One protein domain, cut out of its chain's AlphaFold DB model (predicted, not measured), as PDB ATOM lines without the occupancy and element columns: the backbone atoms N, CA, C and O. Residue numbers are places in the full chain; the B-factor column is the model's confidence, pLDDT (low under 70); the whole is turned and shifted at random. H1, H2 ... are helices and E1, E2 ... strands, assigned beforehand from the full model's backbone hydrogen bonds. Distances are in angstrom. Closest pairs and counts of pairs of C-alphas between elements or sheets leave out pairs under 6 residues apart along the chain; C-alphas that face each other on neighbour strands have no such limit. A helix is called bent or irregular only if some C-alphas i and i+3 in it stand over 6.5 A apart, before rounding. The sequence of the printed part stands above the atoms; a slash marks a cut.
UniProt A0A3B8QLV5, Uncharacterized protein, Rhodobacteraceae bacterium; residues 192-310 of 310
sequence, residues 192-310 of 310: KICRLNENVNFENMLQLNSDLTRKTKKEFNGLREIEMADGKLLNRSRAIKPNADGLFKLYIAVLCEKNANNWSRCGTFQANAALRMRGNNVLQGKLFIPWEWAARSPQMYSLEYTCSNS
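This is residues 192 to 310 of the 310 residues of an uncharacterized protein of Rhodobacteraceae bacterium (UniProt A0A3B8QLV5). One antiparallel sheet of eight strands is curled like part of a barrel and folded back on itself, so that a leaf of E4, E3, E2 and E1 faces a leaf of E7, E6 and E5, with the long E8 as hinge. The helices H1 and H2, between E1 and E2 in the chain, run opposite ways; H2 covers E5 and H1 only grazes the sheet near E8. The printed part has 119 residues with two named helices and eight named strands, in the order E1 H1 H2 E2 E3 E4 E5 E6 E7 E8, class mixed; the sheet runs E4 E3 E2 E1 E8 E7 E6 E5. The whole is compact, with a radius of gyration of the C-alphas of 15.0 A, yet elongated, spanning 48 by 27 by 26 A.

The strongly twisted sheet has E8, residues 299 to 309, as the hinge of a folded sheet, one sheet bent into two leaves that face each other. On one side of E8 is E1, residues 192 to 196, with N 195 and O 306 2.9 A apart, within hydrogen-bond range. Next come E2, residues 225 to 229 (N 194 to O 226, 2.8 A), E3, residues 232 to 235 (N 234 to O 227, 2.8 A), and the edge strand E4, residues 238 to 240 (N 240 to O 233, 2.7 A). On the other side of E8 are E7, residues 282 to 289 (N 285 to O 303, 2.8 A), E6, residues 269 to 278 (N 276 to O 284, 2.7 A), and the edge strand E5, residues 248 to 254 (N 250 to O 273, 2.8 A). E2 E3 E4 and E5 E6 E7 E8 are meanders, each strand the antiparallel neighbour of the one before. The closest C-alphas of E4 and E5, those of Ile 240 and Phe 248, are 7.0 A apart. H2, residues 214 to 222, is on the sheet at a height of 8.5 A, over E5 and along the strands, at 12 degrees to E5 on the local plane; their closest C-alphas, of Thr 216 and Val 254, are 5.5 A apart. H1, residues 200 to 208, only grazes the sheet with residues 201 to 205; the C-alphas of Phe 202 and Tyr 301 are its closest to E8, 6.8 A. H1 and H2 are close but not clearly touching, at a shallow tilt of 4 degrees, opposite ways; their closest C-alphas, of Leu 206 and Lys 217, are 7.3 A apart. In H1 and H2 every O i to N i+4 pair is within hydrogen-bond range.

E1 begins at C-alpha 192, (26.334, -6.188, 19.764), and E8 ends at C-alpha 309, (28.133, -6.431, 15.869). E8 is 31.6 A long, E6 29.0 A, E7 22.7 A and E5 18.7 A. H1 is 11.9 A long and H2 12.2 A.

The C-alphas of Asn 261 and Asn 280, the two farthest apart, are 48.9 A apart. The printed part has no cut, and its E5 to E6 link, residues 255 to 268, is long. Mean pLDDT of the printed part is 79.5; 29 residues are under 70, among them 257 to 269 and 290 to 299.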
ATOM      1  N   LYS A 192      25.675  -4.884  19.853       90.12
ATOM      2  CA  LYS A 192      26.334  -6.188  19.764       90.12
ATOM      3  C   LYS A 192      25.416  -7.278  20.265       90.12
ATOM      4  O   LYS A 192      24.701  -7.090  21.246       90.12
ATOM      5  N   ILE A 193      25.498  -8.431  19.620       93.12
ATOM      6  CA  ILE A 193      24.828  -9.649  20.053       93.12
ATOM      7  C   ILE A 193      25.905 -10.616  20.531       93.12
ATOM      8  O   ILE A 193      26.774 -11.022  19.762       93.12
ATOM      9  N   CYS A 194      25.851 -10.963  21.811       94.06
ATOM     10  CA  CYS A 194      26.725 -11.923  22.463       94.06
ATOM     11  C   CYS A 194      26.000 -13.261  22.586       94.06
ATOM     12  O   CYS A 194      25.038 -13.374  23.344       94.06
ATOM     13  N   ARG A 195      26.462 -14.281  21.862       95.69
ATOM     14  CA  ARG A 195      25.884 -15.630  21.904       95.69
ATOM     15  C   ARG A 195      26.703 -16.527  22.809       95.69
ATOM     16  O   ARG A 195      27.928 -16.529  22.710       95.69
ATOM     17  N   LEU A 196      26.025 -17.249  23.695       95.19
ATOM     18  CA  LEU A 196      26.641 -18.215  24.592       95.19
ATOM     19  C   LEU A 196      27.290 -19.310  23.743       95.19
ATOM     20  O   LEU A 196      26.644 -19.889  22.869       95.19
ATOM     21  N   ASN A 197      28.569 -19.568  23.991       93.44
ATOM     22  CA  ASN A 197      29.293 -20.664  23.366       93.44
ATOM     23  C   ASN A 197      28.694 -22.007  23.817       93.44
ATOM     24  O   ASN A 197      27.993 -22.071  24.830       93.44
ATOM     25  N   GLU A 198      28.987 -23.089  23.096       91.25
ATOM     26  CA  GLU A 198      28.538 -24.429  23.490       91.25
ATOM     27  C   GLU A 198      28.896 -24.721  24.954       91.25
ATOM     28  O   GLU A 198      30.056 -24.653  25.362       91.25
ATOM     29  N   ASN A 199      27.875 -25.009  25.764       86.81
ATOM     30  CA  ASN A 199      28.021 -25.142  27.206       86.81
ATOM     31  C   ASN A 199      27.177 -26.305  27.722       86.81
ATOM     32  O   ASN A 199      26.045 -26.138  28.172       86.81
ATOM     33  N   VAL A 200      27.759 -27.500  27.668       82.25
ATOM     34  CA  VAL A 200      27.102 -28.753  28.070       82.25
ATOM     35  C   VAL A 200      26.593 -28.700  29.513       82.25
ATOM     36  O   VAL A 200      25.530 -29.233  29.809       82.25
ATOM     37  N   ASN A 201      27.303 -28.015  30.413       80.12
ATOM     38  CA  ASN A 201      26.880 -27.894  31.810       80.12
ATOM     39  C   ASN A 201      25.607 -27.051  31.949       80.12
ATOM     40  O   ASN A 201      24.722 -27.404  32.726       80.12
ATOM     41  N   PHE A 202      25.499 -25.964  31.184       84.75
ATOM     42  CA  PHE A 202      24.293 -25.142  31.129       84.75
ATOM     43  C   PHE A 202      23.105 -25.914  30.529       84.75
ATOM     44  O   PHE A 202      22.000 -25.847  31.068       84.75
ATOM     45  N   GLU A 203      23.336 -26.697  29.468       83.44
ATOM     46  CA  GLU A 203      22.298 -27.557  28.877       83.44
ATOM     47  C   GLU A 203      21.806 -28.624  29.851       83.44
ATOM     48  O   GLU A 203      20.603 -28.760  30.077       83.44
ATOM     49  N   ASN A 204      22.738 -29.348  30.470       77.19
ATOM     50  CA  ASN A 204      22.424 -30.395  31.432       77.19
ATOM     51  C   ASN A 204      21.663 -29.823  32.631       77.19
ATOM     52  O   ASN A 204      20.711 -30.444  33.093       77.19
ATOM     53  N   MET A 205      22.027 -28.623  33.098       78.75
ATOM     54  CA  MET A 205      21.294 -27.921  34.153       78.75
ATOM     55  C   MET A 205      19.834 -27.676  33.751       78.75
ATOM     56  O   MET A 205      18.926 -27.996  34.514       78.75
ATOM     57  N   LEU A 206      19.575 -27.173  32.543       76.56
ATOM     58  CA  LEU A 206      18.200 -26.949  32.085       76.56
ATOM     59  C   LEU A 206      17.415 -28.247  31.884       76.56
ATOM     60  O   LEU A 206      16.201 -28.269  32.092       76.56
ATOM     61  N   GLN A 207      18.093 -29.318  31.477       73.25
ATOM     62  CA  GLN A 207      17.473 -30.615  31.231       73.25
ATOM     63  C   GLN A 207      17.130 -31.365  32.524       73.25
ATOM     64  O   GLN A 207      16.056 -31.958  32.613       73.25
ATOM     65  N   LEU A 208      18.021 -31.338  33.520       66.00
ATOM     66  CA  LEU A 208      17.820 -31.989  34.820       66.00
ATOM     67  C   LEU A 208      16.704 -31.322  35.634       66.00
ATOM     68  O   LEU A 208      16.056 -31.981  36.440       66.00
ATOM     69  N   ASN A 209      16.426 -30.045  35.363       66.88
ATOM     70  CA  ASN A 209      15.386 -29.271  36.024       66.88
ATOM     71  C   ASN A 209      14.115 -29.174  35.164       66.88
ATOM     72  O   ASN A 209      13.613 -28.093  34.835       66.88
ATOM     73  N   SER A 210      13.561 -30.338  34.803       62.22
ATOM     74  CA  SER A 210      12.309 -30.439  34.040       62.22
ATOM     75  C   SER A 210      11.128 -29.753  34.720       62.22
ATOM     76  O   SER A 210      10.191 -29.339  34.035       62.22
ATOM     77  N   ASP A 211      11.201 -29.586  36.037       71.69
ATOM     78  CA  ASP A 211      10.124 -29.073  36.877       71.69
ATOM     79  C   ASP A 211      10.078 -27.532  36.903       71.69
ATOM     80  O   ASP A 211       9.128 -26.956  37.430       71.69
ATOM     81  N   LEU A 212      11.051 -26.841  36.285       77.19
ATOM     82  CA  LEU A 212      11.019 -25.383  36.121       77.19
ATOM     83  C   LEU A 212       9.786 -24.957  35.317       77.19
ATOM     84  O   LEU A 212       9.483 -25.530  34.259       77.19
ATOM     85  N   THR A 213       9.119 -23.891  35.768       76.56
ATOM     86  CA  THR A 213       8.018 -23.291  35.008       76.56
ATOM     87  C   THR A 213       8.515 -22.815  33.646       76.56
ATOM     88  O   THR A 213       9.699 -22.513  33.447       76.56
ATOM     89  N   ARG A 214       7.592 -22.681  32.685       79.31
ATOM     90  CA  ARG A 214       7.916 -22.121  31.364       79.31
ATOM     91  C   ARG A 214       8.628 -20.767  31.480       79.31
ATOM     92  O   ARG A 214       9.596 -20.540  30.760       79.31
ATOM     93  N   LYS A 215       8.177 -19.888  32.383       80.56
ATOM     94  CA  LYS A 215       8.780 -18.567  32.604       80.56
ATOM     95  C   LYS A 215      10.242 -18.685  33.021       80.56
ATOM     96  O   LYS A 215      11.099 -18.087  32.382       80.56
ATOM     97  N   THR A 216      10.532 -19.503  34.028       81.50
ATOM     98  CA  THR A 216      11.899 -19.750  34.499       81.50
ATOM     99  C   THR A 216      12.788 -20.288  33.380       81.50
ATOM    100  O   THR A 216      13.858 -19.739  33.120       81.50
ATOM    101  N   LYS A 217      12.314 -21.301  32.638       85.56
ATOM    102  CA  LYS A 217      13.021 -21.839  31.462       85.56
ATOM    103  C   LYS A 217      13.285 -20.754  30.415       85.56
ATOM    104  O   LYS A 217      14.362 -20.722  29.827       85.56
ATOM    105  N   LYS A 218      12.331 -19.845  30.191       85.50
ATOM    106  CA  LYS A 218      12.491 -18.710  29.273       85.50
ATOM    107  C   LYS A 218      13.538 -17.707  29.768       85.50
ATOM    108  O   LYS A 218      14.354 -17.274  28.962       85.50
ATOM    109  N   GLU A 219      13.533 -17.343  31.050       87.19
ATOM    110  CA  GLU A 219      14.548 -16.447  31.629       87.19
ATOM    111  C   GLU A 219      15.957 -17.031  31.472       87.19
ATOM    112  O   GLU A 219      16.857 -16.343  30.995       87.19
ATOM    113  N   PHE A 220      16.141 -18.319  31.779       88.81
ATOM    114  CA  PHE A 220      17.425 -18.981  31.563       88.81
ATOM    115  C   PHE A 220      17.788 -19.069  30.080       88.81
ATOM    116  O   PHE A 220      18.915 -18.750  29.722       88.81
ATOM    117  N   ASN A 221      16.860 -19.429  29.191       89.44
ATOM    118  CA  ASN A 221      17.132 -19.432  27.749       89.44
ATOM    119  C   ASN A 221      17.491 -18.039  27.211       89.44
ATOM    120  O   ASN A 221      18.261 -17.943  26.260       89.44
ATOM    121  N   GLY A 222      17.011 -16.966  27.844       89.56
ATOM    122  CA  GLY A 222      17.449 -15.598  27.564       89.56
ATOM    123  C   GLY A 222      18.941 -15.367  27.828       89.56
ATOM    124  O   GLY A 222      19.535 -14.497  27.208       89.56
ATOM    125  N   LEU A 223      19.590 -16.180  28.669       92.38
ATOM    126  CA  LEU A 223      21.043 -16.136  28.855       92.38
ATOM    127  C   LEU A 223      21.827 -16.692  27.666       92.38
ATOM    128  O   LEU A 223      23.047 -16.611  27.695       92.38
ATOM    129  N   ARG A 224      21.190 -17.268  26.640       93.19
ATOM    130  CA  ARG A 224      21.888 -17.760  25.439       93.19
ATOM    131  C   ARG A 224      22.288 -16.642  24.490       93.19
ATOM    132  O   ARG A 224      23.243 -16.798  23.739       93.19
ATOM    133  N   GLU A 225      21.562 -15.534  24.516       92.94
ATOM    134  CA  GLU A 225      21.802 -14.397  23.643       92.94
ATOM    135  C   GLU A 225      21.624 -13.108  24.441       92.94
ATOM    136  O   GLU A 225      20.533 -12.781  24.899       92.94
ATOM    137  N   ILE A 226      22.725 -12.388  24.630       92.62
ATOM    138  CA  ILE A 226      22.766 -11.135  25.367       92.62
ATOM    139  C   ILE A 226      23.009 -10.005  24.386       92.62
ATOM    140  O   ILE A 226      24.026  -9.963  23.693       92.62
ATOM    141  N   GLU A 227      22.084  -9.064  24.356       92.12
ATOM    142  CA  GLU A 227      22.222  -7.869  23.553       92.12
ATOM    143  C   GLU A 227      22.903  -6.763  24.364       92.12
ATOM    144  O   GLU A 227      22.595  -6.530  25.533       92.12
ATOM    145  N   MET A 228      23.845  -6.072  23.733       90.00
ATOM    146  CA  MET A 228      24.595  -4.970  24.316       90.00
ATOM    147  C   MET A 228      24.433  -3.738  23.433       90.00
ATOM    148  O   MET A 228      24.600  -3.825  22.220       90.00
ATOM    149  N   ALA A 229      24.164  -2.583  24.033       89.25
ATOM    150  CA  ALA A 229      24.141  -1.301  23.337       89.25
ATOM    151  C   ALA A 229      24.646  -0.199  24.269       89.25
ATOM    152  O   ALA A 229      24.272  -0.151  25.443       89.25
ATOM    153  N   ASP A 230      25.517   0.675  23.764       85.94
ATOM    154  CA  ASP A 230      26.034   1.841  24.496       85.94
ATOM    155  C   ASP A 230      26.607   1.506  25.886       85.94
ATOM    156  O   ASP A 230      26.349   2.189  26.882       85.94
ATOM    157  N   GLY A 231      27.352   0.398  25.974       85.06
ATOM    158  CA  GLY A 231      27.947  -0.081  27.227       85.06
ATOM    159  C   GLY A 231      26.935  -0.603  28.255       85.06
ATOM    160  O   GLY A 231      27.292  -0.803  29.417       85.06
ATOM    161  N   LYS A 232      25.680  -0.824  27.853       90.00
ATOM    162  CA  LYS A 232      24.609  -1.397  28.674       90.00
ATOM    163  C   LYS A 232      24.202  -2.755  28.127       90.00
ATOM    164  O   LYS A 232      24.274  -2.993  26.924       90.00
ATOM    165  N   LEU A 233      23.725  -3.608  29.022       89.38
ATOM    166  CA  LEU A 233      23.089  -4.869  28.671       89.38
ATOM    167  C   LEU A 233      21.593  -4.633  28.464       89.38
ATOM    168  O   LEU A 233      20.938  -4.039  29.319       89.38
ATOM    169  N   LEU A 234      21.048  -5.086  27.345       86.25
ATOM    170  CA  LEU A 234      19.626  -5.010  27.038       86.25
ATOM    171  C   LEU A 234      18.961  -6.340  27.402       86.25
ATOM    172  O   LEU A 234      19.191  -7.367  26.773       86.25
ATOM    173  N   ASN A 235      18.164  -6.333  28.470       72.75
ATOM    174  CA  ASN A 235      17.359  -7.479  28.883       72.75
ATOM    175  C   ASN A 235      15.883  -7.139  28.661       72.75
ATOM    176  O   ASN A 235      15.287  -6.371  29.427       72.75
ATOM    177  N   ARG A 236      15.300  -7.696  27.592       68.31
ATOM    178  CA  ARG A 236      13.948  -7.364  27.117       68.31
ATOM    179  C   ARG A 236      13.803  -5.847  26.932       68.31
ATOM    180  O   ARG A 236      14.476  -5.262  26.100       68.31
ATOM    181  N   SER A 237      12.952  -5.196  27.727       59.94
ATOM    182  CA  SER A 237      12.707  -3.747  27.675       59.94
ATOM    183  C   SER A 237      13.592  -2.925  28.624       59.94
ATOM    184  O   SER A 237      13.377  -1.723  28.761       59.94
ATOM    185  N   ARG A 238      14.534  -3.546  29.348       72.50
ATOM    186  CA  ARG A 238      15.368  -2.868  30.354       72.50
ATOM    187  C   ARG A 238      16.816  -2.771  29.888       72.50
ATOM    188  O   ARG A 238      17.431  -3.779  29.562       72.50
ATOM    189  N   ALA A 239      17.375  -1.564  29.953       85.44
ATOM    190  CA  ALA A 239      18.806  -1.333  29.793       85.44
ATOM    191  C   ALA A 239      19.497  -1.344  31.165       85.44
ATOM    192  O   ALA A 239      19.222  -0.503  32.022       85.44
ATOM    193  N   ILE A 240      20.396  -2.298  31.369       87.31
ATOM    194  CA  ILE A 240      21.092  -2.566  32.625       87.31
ATOM    195  C   ILE A 240      22.505  -1.997  32.523       87.31
ATOM    196  O   ILE A 240      23.289  -2.368  31.647       87.31
ATOM    197  N   LYS A 241      22.824  -1.066  33.424       91.19
ATOM    198  CA  LYS A 241      24.173  -0.514  33.572       91.19
ATOM    199  C   LYS A 241      25.042  -1.489  34.374       91.19
ATOM    200  O   LYS A 241      24.504  -2.184  35.238       91.19
ATOM    201  N   PRO A 242      26.360  -1.528  34.131       92.56
ATOM    202  CA  PRO A 242      27.251  -2.268  35.007       92.56
ATOM    203  C   PRO A 242      27.278  -1.609  36.392       92.56
ATOM    204  O   PRO A 242      27.119  -0.392  36.526       92.56
ATOM    205  N   ASN A 243      27.501  -2.418  37.419       89.75
ATOM    206  CA  ASN A 243      27.798  -1.939  38.762       89.75
ATOM    207  C   ASN A 243      29.189  -1.279  38.804       89.75
ATOM    208  O   ASN A 243      29.954  -1.330  37.840       89.75
ATOM    209  N   ALA A 244      29.548  -0.693  39.950       89.25
ATOM    210  CA  ALA A 244      30.852  -0.052  40.152       89.25
ATOM    211  C   ALA A 244      32.051  -1.003  39.935       89.25
ATOM    212  O   ALA A 244      33.128  -0.559  39.550       89.25
ATOM    213  N   ASP A 245      31.859  -2.311  40.131       87.31
ATOM    214  CA  ASP A 245      32.847  -3.372  39.874       87.31
ATOM    215  C   ASP A 245      32.961  -3.768  38.382       87.31
ATOM    216  O   ASP A 245      33.771  -4.625  38.008       87.31
ATOM    217  N   GLY A 246      32.159  -3.145  37.514       87.38
ATOM    218  CA  GLY A 246      32.076  -3.442  36.088       87.38
ATOM    219  C   GLY A 246      31.245  -4.683  35.749       87.38
ATOM    220  O   GLY A 246      31.260  -5.105  34.593       87.38
ATOM    221  N   LEU A 247      30.546  -5.285  36.721       91.56
ATOM    222  CA  LEU A 247      29.683  -6.446  36.502       91.56
ATOM    223  C   LEU A 247      28.251  -6.025  36.172       91.56
ATOM    224  O   LEU A 247      27.637  -5.217  36.869       91.56
ATOM    225  N   PHE A 248      27.678  -6.658  35.159       93.00
ATOM    226  CA  PHE A 248      26.238  -6.690  34.941       93.00
ATOM    227  C   PHE A 248      25.657  -7.818  35.793       93.00
ATOM    228  O   PHE A 248      26.067  -8.969  35.645       93.00
ATOM    229  N   LYS A 249      24.715  -7.507  36.689       90.81
ATOM    230  CA  LYS A 249      24.012  -8.517  37.493       90.81
ATOM    231  C   LYS A 249      22.592  -8.705  36.974       90.81
ATOM    232  O   LYS A 249      21.805  -7.760  36.967       90.81
ATOM    233  N   LEU A 250      22.277  -9.927  36.556       88.69
ATOM    234  CA  LEU A 250      20.938 -10.361  36.178       88.69
ATOM    235  C   LEU A 250      20.409 -11.298  37.260       88.69
ATOM    236  O   LEU A 250      21.045 -12.301  37.584       88.69
ATOM    237  N   TYR A 251      19.244 -10.960  37.795       85.44
ATOM    238  CA  TYR A 251      18.546 -11.761  38.790       85.44
ATOM    239  C   TYR A 251      17.412 -12.501  38.095       85.44
ATOM    240  O   TYR A 251      16.546 -11.871  37.483       85.44
ATOM    241  N   ILE A 252      17.428 -13.826  38.182       84.44
ATOM    242  CA  ILE A 252      16.410 -14.699  37.606       84.44
ATOM    243  C   ILE A 252      15.642 -15.314  38.766       84.44
ATOM    244  O   ILE A 252      16.203 -16.057  39.569       84.44
ATOM    245  N   ALA A 253      14.356 -14.986  38.864       79.50
ATOM    246  CA  ALA A 253      13.467 -15.684  39.780       79.50
ATOM    247  C   ALA A 253      13.272 -17.115  39.269       79.50
ATOM    248  O   ALA A 253      12.820 -17.316  38.141       79.50
ATOM    249  N   VAL A 254      13.629 -18.091  40.098       77.12
ATOM    250  CA  VAL A 254      13.491 -19.508  39.788       77.12
ATOM    251  C   VAL A 254      12.198 -20.008  40.417       77.12
ATOM    252  O   VAL A 254      12.015 -19.954  41.631       77.12
ATOM    253  N   LEU A 255      11.275 -20.422  39.551       74.38
ATOM    254  CA  LEU A 255       9.956 -20.948  39.891       74.38
ATOM    255  C   LEU A 255       9.772 -22.324  39.255       74.38
ATOM    256  O   LEU A 255      10.175 -22.525  38.103       74.38
ATOM    257  N   CYS A 256       9.067 -23.212  39.951       74.00
ATOM    258  CA  CYS A 256       8.783 -24.568  39.490       74.00
ATOM    259  C   CYS A 256       7.310 -24.967  39.634       74.00
ATOM    260  O   CYS A 256       6.547 -24.356  40.385       74.00
ATOM    261  N   GLU A 257       6.900 -25.979  38.873       67.06
ATOM    262  CA  GLU A 257       5.554 -26.552  38.917       67.06
ATOM    263  C   GLU A 257       5.341 -27.328  40.239       67.06
ATOM    264  O   GLU A 257       6.270 -27.910  40.794       67.06
ATOM    265  N   LYS A 258       4.128 -27.267  40.813       61.59
ATOM    266  CA  LYS A 258       3.850 -27.612  42.225       61.59
ATOM    267  C   LYS A 258       4.347 -29.003  42.685       61.59
ATOM    268  O   LYS A 258       4.135 -30.023  42.040       61.59
ATOM    269  N   ASN A 259       4.887 -28.975  43.906       50.81
ATOM    270  CA  ASN A 259       5.502 -30.008  44.749       50.81
ATOM    271  C   ASN A 259       4.472 -30.984  45.374       50.81
ATOM    272  O   ASN A 259       3.509 -30.540  45.996       50.81
ATOM    273  N   ALA A 260       4.676 -32.302  45.255       44.44
ATOM    274  CA  ALA A 260       3.763 -33.321  45.792       44.44
ATOM    275  C   ALA A 260       3.965 -33.646  47.290       44.44
ATOM    276  O   ALA A 260       3.202 -34.434  47.844       44.44
ATOM    277  N   ASN A 261       4.973 -33.086  47.965       47.31
ATOM    278  CA  ASN A 261       5.337 -33.512  49.321       47.31
ATOM    279  C   ASN A 261       5.828 -32.382  50.246       47.31
ATOM    280  O   ASN A 261       6.554 -32.645  51.198       47.31
ATOM    281  N   ASN A 262       5.393 -31.137  50.008       43.22
ATOM    282  CA  ASN A 262       5.489 -29.980  50.923       43.22
ATOM    283  C   ASN A 262       6.859 -29.656  51.552       43.22
ATOM    284  O   ASN A 262       6.913 -28.816  52.444       43.22
ATOM    285  N   TRP A 263       7.960 -30.244  51.071       45.16
ATOM    286  CA  TRP A 263       9.283 -29.960  51.629       45.16
ATOM    287  C   TRP A 263      10.352 -29.556  50.599       45.16
ATOM    288  O   TRP A 263      11.171 -28.703  50.911       45.16
ATOM    289  N   SER A 264      10.337 -30.071  49.357       48.31
ATOM    290  CA  SER A 264      10.917 -29.403  48.161       48.31
ATOM    291  C   SER A 264      10.814 -30.279  46.904       48.31
ATOM    292  O   SER A 264      11.150 -31.460  46.968       48.31
ATOM    293  N   ARG A 265      10.480 -29.659  45.758       50.53
ATOM    294  CA  ARG A 265      11.010 -30.008  44.416       50.53
ATOM    295  C   ARG A 265      11.340 -28.788  43.533       50.53
ATOM    296  O   ARG A 265      11.449 -28.933  42.325       50.53
ATOM    297  N   CYS A 266      11.512 -27.626  44.183       56.22
ATOM    298  CA  CYS A 266      12.029 -26.319  43.734       56.22
ATOM    299  C   CYS A 266      11.168 -25.220  44.387       56.22
ATOM    300  O   CYS A 266       9.991 -25.041  44.072       56.22
ATOM    301  N   GLY A 267      11.737 -24.581  45.414       53.22
ATOM    302  CA  GLY A 267      11.145 -23.420  46.085       53.22
ATOM    303  C   GLY A 267      11.265 -22.155  45.232       53.22
ATOM    304  O   GLY A 267      11.700 -22.214  44.086       53.22
ATOM    305  N   THR A 268      10.922 -20.995  45.791       57.94
ATOM    306  CA  THR A 268      11.249 -19.709  45.159       57.94
ATOM    307  C   THR A 268      12.626 -19.265  45.624       57.94
ATOM    308  O   THR A 268      12.827 -18.954  46.794       57.94
ATOM    309  N   PHE A 269      13.583 -19.229  44.706       69.12
ATOM    310  CA  PHE A 269      14.909 -18.682  44.967       69.12
ATOM    311  C   PHE A 269      15.385 -17.855  43.774       69.12
ATOM    312  O   PHE A 269      14.781 -17.865  42.700       69.12
ATOM    313  N   GLN A 270      16.448 -17.080  43.967       75.75
ATOM    314  CA  GLN A 270      16.995 -16.218  42.924       75.75
ATOM    315  C   GLN A 270      18.320 -16.776  42.417       75.75
ATOM    316  O   GLN A 270      19.289 -16.876  43.170       75.75
ATOM    317  N   ALA A 271      18.365 -17.109  41.130       84.31
ATOM    318  CA  ALA A 271      19.611 -17.345  40.424       84.31
ATOM    319  C   ALA A 271      20.235 -16.007  40.007       84.31
ATOM    320  O   ALA A 271      19.538 -15.047  39.672       84.31
ATOM    321  N   ASN A 272      21.564 -15.955  40.013       88.44
ATOM    322  CA  ASN A 272      22.337 -14.745  39.769       88.44
ATOM    323  C   ASN A 272      23.313 -14.981  38.619       88.44
ATOM    324  O   ASN A 272      24.267 -15.743  38.772       88.44
ATOM    325  N   ALA A 273      23.113 -14.307  37.488       91.44
ATOM    326  CA  ALA A 273      24.114 -14.248  36.429       91.44
ATOM    327  C   ALA A 273      24.917 -12.947  36.554       91.44
ATOM    328  O   ALA A 273      24.371 -11.848  36.445       91.44
ATOM    329  N   ALA A 274      26.219 -13.072  36.796       93.69
ATOM    330  CA  ALA A 274      27.157 -11.958  36.831       93.69
ATOM    331  C   ALA A 274      28.002 -11.978  35.557       93.69
ATOM    332  O   ALA A 274      28.782 -12.908  35.363       93.69
ATOM    333  N   LEU A 275      27.841 -10.972  34.696       95.12
ATOM    334  CA  LEU A 275      28.473 -10.893  33.378       95.12
ATOM    335  C   LEU A 275      29.436  -9.702  33.301       95.12
ATOM    336  O   LEU A 275      29.220  -8.669  33.933       95.12
ATOM    337  N   ARG A 276      30.493  -9.822  32.502       94.38
ATOM    338  CA  ARG A 276      31.510  -8.790  32.296       94.38
ATOM    339  C   ARG A 276      32.106  -8.891  30.903       94.38
ATOM    340  O   ARG A 276      32.524  -9.966  30.479       94.38
ATOM    341  N   MET A 277      32.228  -7.755  30.222       91.69
ATOM    342  CA  MET A 277      32.975  -7.689  28.967       91.69
ATOM    343  C   MET A 277      34.472  -7.908  29.216       91.69
ATOM    344  O   MET A 277      35.070  -7.313  30.118       91.69
ATOM    345  N   ARG A 278      35.086  -8.749  28.385       91.75
ATOM    346  CA  ARG A 278      36.533  -8.943  28.284       91.75
ATOM    347  C   ARG A 278      36.975  -8.540  26.883       91.75
ATOM    348  O   ARG A 278      36.803  -9.274  25.916       91.75
ATOM    349  N   GLY A 279      37.534  -7.339  26.774       86.38
ATOM    350  CA  GLY A 279      37.816  -6.739  25.472       86.38
ATOM    351  C   GLY A 279      36.530  -6.428  24.702       86.38
ATOM    352  O   GLY A 279      35.482  -6.187  25.300       86.38
ATOM    353  N   ASN A 280      36.615  -6.426  23.371       84.38
ATOM    354  CA  ASN A 280      35.525  -5.937  22.524       84.38
ATOM    355  C   ASN A 280      34.510  -7.013  22.124       84.38
ATOM    356  O   ASN A 280      33.363  -6.662  21.845       84.38
ATOM    357  N   ASN A 281      34.922  -8.282  22.076       91.31
ATOM    358  CA  ASN A 281      34.163  -9.346  21.407       91.31
ATOM    359  C   ASN A 281      33.881 -10.558  22.307       91.31
ATOM    360  O   ASN A 281      33.334 -11.544  21.828       91.31
ATOM    361  N   VAL A 282      34.250 -10.502  23.590       94.56
ATOM    362  CA  VAL A 282      34.006 -11.596  24.537       94.56
ATOM    363  C   VAL A 282      33.243 -11.056  25.736       94.56
ATOM    364  O   VAL A 282      33.658 -10.076  26.362       94.56
ATOM    365  N   LEU A 283      32.138 -11.713  26.073       94.88
ATOM    366  CA  LEU A 283      31.428 -11.519  27.332       94.88
ATOM    367  C   LEU A 283      31.642 -12.786  28.167       94.88
ATOM    368  O   LEU A 283      31.497 -13.898  27.675       94.88
ATOM    369  N   GLN A 284      32.045 -12.622  29.421       95.19
ATOM    370  CA  GLN A 284      32.249 -13.732  30.350       95.19
ATOM    371  C   GLN A 284      31.324 -13.572  31.538       95.19
ATOM    372  O   GLN A 284      31.030 -12.452  31.953       95.19
ATOM    373  N   GLY A 285      30.913 -14.679  32.135       93.50
ATOM    374  CA  GLY A 285      30.094 -14.622  33.321       93.50
ATOM    375  C   GLY A 285      30.097 -15.879  34.157       93.50
ATOM    376  O   GLY A 285      30.678 -16.904  33.807       93.50
ATOM    377  N   LYS A 286      29.431 -15.766  35.299       91.75
ATOM    378  CA  LYS A 286      29.116 -16.886  36.178       91.75
ATOM    379  C   LYS A 286      27.628 -16.870  36.461       91.75
ATOM    380  O   LYS A 286      27.087 -15.821  36.810       91.75
ATOM    381  N   LEU A 287      26.995 -18.023  36.326       89.62
ATOM    382  CA  LEU A 287      25.633 -18.263  36.764       89.62
ATOM    383  C   LEU A 287      25.672 -19.049  38.066       89.62
ATOM    384  O   LEU A 287      26.155 -20.178  38.118       89.62
ATOM    385  N   PHE A 288      25.168 -18.419  39.113       84.69
ATOM    386  CA  PHE A 288      24.984 -19.021  40.418       84.69
ATOM    387  C   PHE A 288      23.517 -19.395  40.589       84.69
ATOM    388  O   PHE A 288      22.643 -18.533  40.481       84.69
ATOM    389  N   ILE A 289      23.258 -20.669  40.868       77.00
ATOM    390  CA  ILE A 289      21.921 -21.190  41.155       77.00
ATOM    391  C   ILE A 289      21.961 -21.742  42.583       77.00
ATOM    392  O   ILE A 289      22.625 -22.755  42.823       77.00
ATOM    393  N   PRO A 290      21.335 -21.062  43.559       67.62
ATOM    394  CA  PRO A 290      21.351 -21.535  44.931       67.62
ATOM    395  C   PRO A 290      20.555 -22.838  45.069       67.62
ATOM    396  O   PRO A 290      19.375 -22.890  44.753       67.62
ATOM    397  N   TRP A 291      21.244 -23.860  45.582       65.75
ATOM    398  CA  TRP A 291      20.750 -25.173  46.009       65.75
ATOM    399  C   TRP A 291      19.742 -25.853  45.078       65.75
ATOM    400  O   TRP A 291      18.541 -25.910  45.351       65.75
ATOM    401  N   GLU A 292      20.286 -26.504  44.052       50.28
ATOM    402  CA  GLU A 292      19.587 -27.558  43.341       50.28
ATOM    403  C   GLU A 292      20.269 -28.938  43.536       50.28
ATOM    404  O   GLU A 292      21.405 -29.142  43.128       50.28
ATOM    405  N   TRP A 293      19.533 -29.872  44.165       53.62
ATOM    406  CA  TRP A 293      19.578 -31.333  43.963       53.62
ATOM    407  C   TRP A 293      20.891 -32.052  44.370       53.62
ATOM    408  O   TRP A 293      21.766 -32.337  43.567       53.62
ATOM    409  N   ALA A 294      20.968 -32.406  45.661       46.94
ATOM    410  CA  ALA A 294      21.770 -33.493  46.245       46.94
ATOM    411  C   ALA A 294      23.219 -33.698  45.730       46.94
ATOM    412  O   ALA A 294      23.508 -34.730  45.139       46.94
ATOM    413  N   ALA A 295      24.148 -32.783  46.051       41.59
ATOM    414  CA  ALA A 295      25.525 -33.105  46.488       41.59
ATOM    415  C   ALA A 295      26.365 -31.836  46.782       41.59
ATOM    416  O   ALA A 295      26.813 -31.141  45.879       41.59
ATOM    417  N   ARG A 296      26.621 -31.588  48.075       43.38
ATOM    418  CA  ARG A 296      27.807 -30.950  48.698       43.38
ATOM    419  C   ARG A 296      28.406 -29.602  48.218       43.38
ATOM    420  O   ARG A 296      29.371 -29.194  48.851       43.38
ATOM    421  N   SER A 297      27.904 -28.863  47.222       50.06
ATOM    422  CA  SER A 297      28.393 -27.482  46.964       50.06
ATOM    423  C   SER A 297      27.482 -26.667  46.026       50.06
ATOM    424  O   SER A 297      26.886 -27.261  45.124       50.06
ATOM    425  N   PRO A 298      27.360 -25.327  46.175       54.44
ATOM    426  CA  PRO A 298      26.689 -24.485  45.184       54.44
ATOM    427  C   PRO A 298      27.313 -24.629  43.787       54.44
ATOM    428  O   PRO A 298      28.516 -24.437  43.601       54.44
ATOM    429  N   GLN A 299      26.478 -24.911  42.784       63.75
ATOM    430  CA  GLN A 299      26.922 -25.029  41.397       63.75
ATOM    431  C   GLN A 299      27.092 -23.633  40.788       63.75
ATOM    432  O   GLN A 299      26.135 -22.873  40.616       63.75
ATOM    433  N   MET A 300      28.339 -23.289  40.473       76.88
ATOM    434  CA  MET A 300      28.678 -22.119  39.674       76.88
ATOM    435  C   MET A 300      28.947 -22.559  38.240       76.88
ATOM    436  O   MET A 300      29.960 -23.196  37.953       76.88
ATOM    437  N   TYR A 301      28.066 -22.170  37.326       83.62
ATOM    438  CA  TYR A 301      28.226 -22.438  35.905       83.62
ATOM    439  C   TYR A 301      28.999 -21.290  35.265       83.62
ATOM    440  O   TYR A 301      28.582 -20.131  35.326       83.62
ATOM    441  N   SER A 302      30.145 -21.595  34.663       90.12
ATOM    442  CA  SER A 302      30.875 -20.605  33.868       90.12
ATOM    443  C   SER A 302      30.138 -20.380  32.554       90.12
ATOM    444  O   SER A 302      29.715 -21.343  31.919       90.12
ATOM    445  N   LEU A 303      29.986 -19.121  32.159       94.19
ATOM    446  CA  LEU A 303      29.343 -18.712  30.918       94.19
ATOM    447  C   LEU A 303      30.350 -17.927  30.080       94.19
ATOM    448  O   LEU A 303      30.978 -16.989  30.574       94.19
ATOM    449  N   GLU A 304      30.492 -18.286  28.813       95.50
ATOM    450  CA  GLU A 304      31.375 -17.596  27.883       95.50
ATOM    451  C   GLU A 304      30.643 -17.350  26.575       95.50
ATOM    452  O   GLU A 304      29.952 -18.230  26.067       95.50
ATOM    453  N   TYR A 305      30.778 -16.138  26.058       96.50
ATOM    454  CA  TYR A 305      30.009 -15.659  24.930       96.50
ATOM    455  C   TYR A 305      30.918 -15.054  23.874       96.50
ATOM    456  O   TYR A 305      31.824 -14.275  24.191       96.50
ATOM    457  N   THR A 306      30.576 -15.311  22.619       96.38
ATOM    458  CA  THR A 306      31.167 -14.633  21.469       96.38
ATOM    459  C   THR A 306      30.241 -13.510  21.017       96.38
ATOM    460  O   THR A 306      29.071 -13.744  20.709       96.38
ATOM    461  N   CYS A 307      30.756 -12.282  20.987       94.25
ATOM    462  CA  CYS A 307      30.008 -11.095  20.596       94.25
ATOM    463  C   CYS A 307      30.367 -10.648  19.180       94.25
ATOM    464  O   CYS A 307      31.537 -10.430  18.862       94.25
ATOM    465  N   SER A 308      29.342 -10.426  18.363       92.38
ATOM    466  CA  SER A 308      29.447  -9.800  17.047       92.38
ATOM    467  C   SER A 308      28.637  -8.510  17.017       92.38
ATOM    468  O   SER A 308      27.681  -8.357  17.780       92.38
ATOM    469  N   ASN A 309      28.998  -7.580  16.137       88.25
ATOM    470  CA  ASN A 309      28.133  -6.431  15.869       88.25
ATOM    471  C   ASN A 309      26.791  -6.935  15.305       88.25
ATOM    472  O   ASN A 309      26.768  -7.952  14.603       88.25
ATOM    473  N   SER A 310      25.702  -6.276  15.708       69.50
ATOM    474  CA  SER A 310      24.339  -6.580  15.254       69.50
ATOM    475  C   SER A 310      24.058  -6.028  13.866       69.50
ATOM    476  O   SER A 310      24.718  -5.046  13.467       69.50
TER     477      SER A 310